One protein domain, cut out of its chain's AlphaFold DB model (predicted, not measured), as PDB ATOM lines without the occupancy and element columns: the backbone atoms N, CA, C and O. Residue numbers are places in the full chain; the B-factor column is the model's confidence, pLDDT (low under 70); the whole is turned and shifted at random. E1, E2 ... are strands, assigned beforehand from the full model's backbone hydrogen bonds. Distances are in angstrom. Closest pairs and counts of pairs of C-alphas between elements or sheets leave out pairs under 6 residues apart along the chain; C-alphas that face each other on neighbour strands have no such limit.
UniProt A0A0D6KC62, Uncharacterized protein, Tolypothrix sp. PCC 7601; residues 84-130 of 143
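Overview. This is residues 84 to 130 of the 143 residues of an uncharacterized protein of Tolypothrix sp. PCC 7601 (UniProt A0A0D6KC62). This domain has little regular structure: a long loop, residues 84 to 107, arches over one face of a small three-stranded sheet and leaves the other face bare. The sheet is a meander, E1, E2, E3, each strand the antiparallel neighbour of the one before. The printed part has 47 residues, 15 of them in named elements; it is all strand, with no named helix. It is compact, with a radius of gyration of the C-alphas of 10.3 A, and only just elongated, spanning 27 by 18 by 15 A.

Along the chain. After residues 84 to 107, E1 covers residues 108 to 112, 13.3 A long, from C-alpha 108 at (18.366, 42.261, 29.560). E2 is residues 118 to 123, 14.4 A. E3 is residues 126 to 129, ending at C-alpha 129 at (8.585, 33.804, 32.906).

Arrangement. E1 and E2 form a hairpin at 157 degrees; N 122 and O 109 are 2.8 A apart, within hydrogen-bond range. E2 and E3 form another at 160 degrees, with N 128 and O 121 at 2.9 A. E1 and E3 are edge strands.

Size, cuts and confidence. The C-alphas of Arg 93 and Asp 106, the two farthest apart, are 29.6 A apart. Both links are tight. The printed part has no cut, and no printed residue is under 70 in pLDDT.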
ATOM      1  N   LYS A  84      11.558  37.116  19.677       85.00
ATOM      2  CA  LYS A  84      10.187  36.677  19.357       85.00
ATOM      3  C   LYS A  84      10.120  35.160  19.209       85.00
ATOM      4  O   LYS A  84      10.766  34.598  18.324       85.00
ATOM      5  N   ILE A  85       9.293  34.497  20.017       84.88
ATOM      6  CA  ILE A  85       9.060  33.052  19.901       84.88
ATOM      7  C   ILE A  85       7.994  32.797  18.833       84.88
ATOM      8  O   ILE A  85       6.831  33.176  18.968       84.88
ATOM      9  N   ARG A  86       8.389  32.128  17.746       84.19
ATOM     10  CA  ARG A  86       7.471  31.755  16.660       84.19
ATOM     11  C   ARG A  86       6.572  30.596  17.095       84.19
ATOM     12  O   ARG A  86       7.045  29.638  17.695       84.19
ATOM     13  N   GLY A  87       5.282  30.672  16.765       84.44
ATOM     14  CA  GLY A  87       4.319  29.588  17.015       84.44
ATOM     15  C   GLY A  87       3.935  29.378  18.484       84.44
ATOM     16  O   GLY A  87       3.268  28.397  18.802       84.44
ATOM     17  N   TYR A  88       4.334  30.286  19.375       87.31
ATOM     18  CA  TYR A  88       3.897  30.305  20.765       87.31
ATOM     19  C   TYR A  88       2.965  31.496  20.981       87.31
ATOM     20  O   TYR A  88       3.307  32.617  20.609       87.31
ATOM     21  N   TYR A  89       1.809  31.240  21.583       89.44
ATOM     22  CA  TYR A  89       0.900  32.265  22.087       89.44
ATOM     23  C   TYR A  89       0.959  32.244  23.600       89.44
ATOM     24  O   TYR A  89       1.056  31.166  24.195       89.44
ATOM     25  N   ASP A  90       0.917  33.421  24.212       87.75
ATOM     26  CA  ASP A  90       1.006  33.510  25.655       87.75
ATOM     27  C   ASP A  90      -0.068  32.667  26.362       87.75
ATOM     28  O   ASP A  90      -1.270  32.859  26.187       87.75
ATOM     29  N   THR A  91       0.377  31.717  27.185       88.38
ATOM     30  CA  THR A  91      -0.502  30.861  27.974       88.38
ATOM     31  C   THR A  91       0.150  30.499  29.305       88.38
ATOM     32  O   THR A  91       1.321  30.123  29.323       88.38
ATOM     33  N   PRO A  92      -0.592  30.510  30.427       88.88
ATOM     34  CA  PRO A  92      -0.072  30.055  31.718       88.88
ATOM     35  C   PRO A  92       0.135  28.533  31.777       88.88
ATOM     36  O   PRO A  92       0.693  28.020  32.739       88.88
ATOM     37  N   ARG A  93      -0.324  27.775  30.770       89.12
ATOM     38  CA  ARG A  93      -0.259  26.303  30.776       89.12
ATOM     39  C   ARG A  93       1.084  25.743  30.314       89.12
ATOM     40  O   ARG A  93       1.400  24.602  30.633       89.12
ATOM     41  N   ARG A  94       1.858  26.502  29.534       87.88
ATOM     42  CA  ARG A  94       3.088  26.008  28.905       87.88
ATOM     43  C   ARG A  94       4.182  27.056  28.990       87.88
ATOM     44  O   ARG A  94       4.103  28.076  28.329       87.88
ATOM     45  N   ASN A  95       5.244  26.761  29.730       90.31
ATOM     46  CA  ASN A  95       6.435  27.601  29.732       90.31
ATOM     47  C   ASN A  95       7.279  27.309  28.470       90.31
ATOM     48  O   ASN A  95       7.665  26.151  28.275       90.31
ATOM     49  N   PRO A  96       7.580  28.311  27.624       87.88
ATOM     50  CA  PRO A  96       8.324  28.104  26.383       87.88
ATOM     51  C   PRO A  96       9.824  27.853  26.585       87.88
ATOM     52  O   PRO A  96      10.452  27.357  25.657       87.88
ATOM     53  N   LYS A  97      10.380  28.159  27.771       89.75
ATOM     54  CA  LYS A  97      11.781  27.908  28.167       89.75
ATOM     55  C   LYS A  97      12.802  28.180  27.038       89.75
ATOM     56  O   LYS A  97      13.456  27.240  26.585       89.75
ATOM     57  N   PRO A  98      12.918  29.433  26.561       88.19
ATOM     58  CA  PRO A  98      13.916  29.790  25.559       88.19
ATOM     59  C   PRO A  98      15.333  29.515  26.077       88.19
ATOM     60  O   PRO A  98      15.587  29.596  27.280       88.19
ATOM     61  N   ASP A  99      16.247  29.205  25.160       86.19
ATOM     62  CA  ASP A  99      17.659  29.024  25.491       86.19
ATOM     63  C   ASP A  99      18.271  30.353  25.959       86.19
ATOM     64  O   ASP A  99      18.155  31.385  25.288       86.19
ATOM     65  N   THR A 100      18.899  30.325  27.136       86.88
ATOM     66  CA  THR A 100      19.508  31.495  27.769       86.88
ATOM     67  C   THR A 100      21.031  31.539  27.635       86.88
ATOM     68  O   THR A 100      21.647  32.523  28.044       86.88
ATOM     69  N   THR A 101      21.654  30.498  27.068       83.56
ATOM     70  CA  THR A 101      23.120  30.351  27.013       83.56
ATOM     71  C   THR A 101      23.806  31.355  26.087       83.56
ATOM     72  O   THR A 101      24.956  31.714  26.331       83.56
ATOM     73  N   GLY A 102      23.096  31.847  25.068       80.44
ATOM     74  CA  GLY A 102      23.611  32.824  24.106       80.44
ATOM     75  C   GLY A 102      23.697  34.265  24.617       80.44
ATOM     76  O   GLY A 102      24.223  35.112  23.903       80.44
ATOM     77  N   TRP A 103      23.201  34.552  25.824       81.56
ATOM     78  CA  TRP A 103      23.092  35.916  26.350       81.56
ATOM     79  C   TRP A 103      24.157  36.219  27.405       81.56
ATOM     80  O   TRP A 103      24.594  35.351  28.179       81.56
ATOM     81  N   LEU A 104      24.591  37.477  27.448       80.69
ATOM     82  CA  LEU A 104      25.531  37.937  28.463       80.69
ATOM     83  C   LEU A 104      24.834  38.092  29.825       80.69
ATOM     84  O   LEU A 104      23.608  38.071  29.938       80.69
ATOM     85  N   ALA A 105      25.624  38.159  30.899       79.06
ATOM     86  CA  ALA A 105      25.072  38.278  32.251       79.06
ATOM     87  C   ALA A 105      24.503  39.680  32.521       79.06
ATOM     88  O   ALA A 105      23.547  39.812  33.273       79.06
ATOM     89  N   ASP A 106      25.076  40.698  31.889       79.31
ATOM     90  CA  ASP A 106      24.710  42.111  31.962       79.31
ATOM     91  C   ASP A 106      23.622  42.523  30.954       79.31
ATOM     92  O   ASP A 106      23.161  43.661  30.985       79.31
ATOM     93  N   GLU A 107      23.178  41.608  30.089       78.44
ATOM     94  CA  GLU A 107      22.155  41.878  29.078       78.44
ATOM     95  C   GLU A 107      20.743  41.560  29.600       78.44
ATOM     96  O   GLU A 107      20.500  40.524  30.232       78.44
ATOM     97  N   GLU A 108      19.796  42.459  29.315       86.31
ATOM     98  CA  GLU A 108      18.366  42.261  29.560       86.31
ATOM     99  C   GLU A 108      17.618  42.172  28.226       86.31
ATOM    100  O   GLU A 108      17.666  43.077  27.393       86.31
ATOM    101  N   VAL A 109      16.920  41.054  28.028       87.12
ATOM    102  CA  VAL A 109      16.277  40.699  26.757       87.12
ATOM    103  C   VAL A 109      14.806  40.429  27.016       87.12
ATOM    104  O   VAL A 109      14.454  39.478  27.717       87.12
ATOM    105  N   PHE A 110      13.928  41.235  26.425       90.06
ATOM    106  CA  PHE A 110      12.487  41.003  26.495       90.06
ATOM    107  C   PHE A 110      12.059  39.984  25.444       90.06
ATOM    108  O   PHE A 110      12.431  40.070  24.268       90.06
ATOM    109  N   VAL A 111      11.260  39.010  25.880       89.94
ATOM    110  CA  VAL A 111      10.783  37.918  25.037       89.94
ATOM    111  C   VAL A 111       9.288  38.071  24.791       89.94
ATOM    112  O   VAL A 111       8.502  38.243  25.726       89.94
ATOM    113  N   TYR A 112       8.893  37.966  23.525       90.81
ATOM    114  CA  TYR A 112       7.531  38.181  23.047       90.81
ATOM    115  C   TYR A 112       6.958  36.932  22.378       90.81
ATOM    116  O   TYR A 112       7.686  36.117  21.802       90.81
ATOM    117  N   ASP A 113       5.638  36.795  22.444       90.50
ATOM    118  CA  ASP A 113       4.897  35.754  21.742       90.50
ATOM    119  C   ASP A 113       4.699  36.075  20.248       90.50
ATOM    120  O   ASP A 113       5.142  37.103  19.722       90.50
ATOM    121  N   ALA A 114       4.014  35.181  19.535       87.31
ATOM    122  CA  ALA A 114       3.698  35.361  18.124       87.31
ATOM    123  C   ALA A 114       2.847  36.619  17.847       87.31
ATOM    124  O   ALA A 114       3.029  37.242  16.794       87.31
ATOM    125  N   ALA A 115       1.982  37.010  18.788       85.81
ATOM    126  CA  ALA A 115       1.111  38.182  18.716       85.81
ATOM    127  C   ALA A 115       1.799  39.496  19.145       85.81
ATOM    128  O   ALA A 115       1.208  40.559  18.998       85.81
ATOM    129  N   GLY A 116       3.045  39.446  19.632       84.31
ATOM    130  CA  GLY A 116       3.780  40.617  20.122       84.31
ATOM    131  C   GLY A 116       3.523  40.955  21.594       84.31
ATOM    132  O   GLY A 116       3.943  42.005  22.069       84.31
ATOM    133  N   THR A 117       2.881  40.061  22.343       88.69
ATOM    134  CA  THR A 117       2.680  40.183  23.790       88.69
ATOM    135  C   THR A 117       3.956  39.780  24.521       88.69
ATOM    136  O   THR A 117       4.514  38.717  24.249       88.69
ATOM    137  N   CYS A 118       4.413  40.581  25.489       90.44
ATOM    138  CA  CYS A 118       5.526  40.181  26.355       90.44
ATOM    139  C   CYS A 118       5.150  38.925  27.156       90.44
ATOM    140  O   CYS A 118       4.070  38.853  27.749       90.44
ATOM    141  N   ILE A 119       6.038  37.931  27.169       92.75
ATOM    142  CA  ILE A 119       5.862  36.643  27.865       92.75
ATOM    143  C   ILE A 119       6.891  36.413  28.968       92.75
ATOM    144  O   ILE A 119       6.704  35.546  29.823       92.75
ATOM    145  N   GLY A 120       7.966  37.187  28.973       92.94
ATOM    146  CA  GLY A 120       9.005  37.105  29.981       92.94
ATOM    147  C   GLY A 120      10.231  37.913  29.587       92.94
ATOM    148  O   GLY A 120      10.238  38.590  28.558       92.94
ATOM    149  N   GLN A 121      11.280  37.794  30.389       92.06
ATOM    150  CA  GLN A 121      12.568  38.419  30.123       92.06
ATOM    151  C   GLN A 121      13.699  37.446  30.452       92.06
ATOM    152  O   GLN A 121      13.568  36.591  31.334       92.06
ATOM    153  N   ILE A 122      14.815  37.571  29.749       90.69
ATOM    154  CA  ILE A 122      16.067  36.911  30.101       90.69
ATOM    155  C   ILE A 122      16.937  37.966  30.773       90.69
ATOM    156  O   ILE A 122      17.185  39.022  30.197       90.69
ATOM    157  N   ARG A 123      17.363  37.686  32.004       89.12
ATOM    158  CA  ARG A 123      18.250  38.555  32.788       89.12
ATOM    159  C   ARG A 123      19.231  37.689  33.559       89.12
ATOM    160  O   ARG A 123      18.818  36.666  34.106       89.12
ATOM    161  N   ASN A 124      20.507  38.067  33.618       88.56
ATOM    162  CA  ASN A 124      21.548  37.274  34.286       88.56
ATOM    163  C   ASN A 124      21.587  35.808  33.800       88.56
ATOM    164  O   ASN A 124      21.751  34.891  34.607       88.56
ATOM    165  N   ARG A 125      21.370  35.563  32.495       87.94
ATOM    166  CA  ARG A 125      21.244  34.217  31.883       87.94
ATOM    167  C   ARG A 125      20.113  33.344  32.437       87.94
ATOM    168  O   ARG A 125      20.092  32.132  32.216       87.94
ATOM    169  N   GLN A 126      19.157  33.935  33.143       91.12
ATOM    170  CA  GLN A 126      18.006  33.234  33.693       91.12
ATOM    171  C   GLN A 126      16.742  33.625  32.944       91.12
ATOM    172  O   GLN A 126      16.491  34.801  32.678       91.12
ATOM    173  N   TRP A 127      15.930  32.619  32.628       92.94
ATOM    174  CA  TRP A 127      14.619  32.821  32.038       92.94
ATOM    175  C   TRP A 127      13.604  33.160  33.130       92.94
ATOM    176  O   TRP A 127      13.254  32.316  33.961       92.94
ATOM    177  N   LEU A 128      13.113  34.395  33.107       93.75
ATOM    178  CA  LEU A 128      12.071  34.884  33.995       93.75
ATOM    179  C   LEU A 128      10.755  34.890  33.220       93.75
ATOM    180  O   LEU A 128      10.523  35.708  32.336       93.75
ATOM    181  N   TRP A 129       9.886  33.942  33.545       94.19
ATOM    182  CA  TRP A 129       8.585  33.804  32.906       94.19
ATOM    183  C   TRP A 129       7.515  34.626  33.626       94.19
ATOM    184  O   TRP A 129       7.375  34.503  34.844       94.19
ATOM    185  N   LYS A 130       6.712  35.403  32.888       93.12
ATOM    186  CA  LYS A 130       5.757  36.355  33.489       93.12
ATOM    187  C   LYS A 130       4.653  35.723  34.343       93.12
ATOM    188  O   LYS A 130       4.105  36.384  35.214       93.12
TER     189      LYS A 130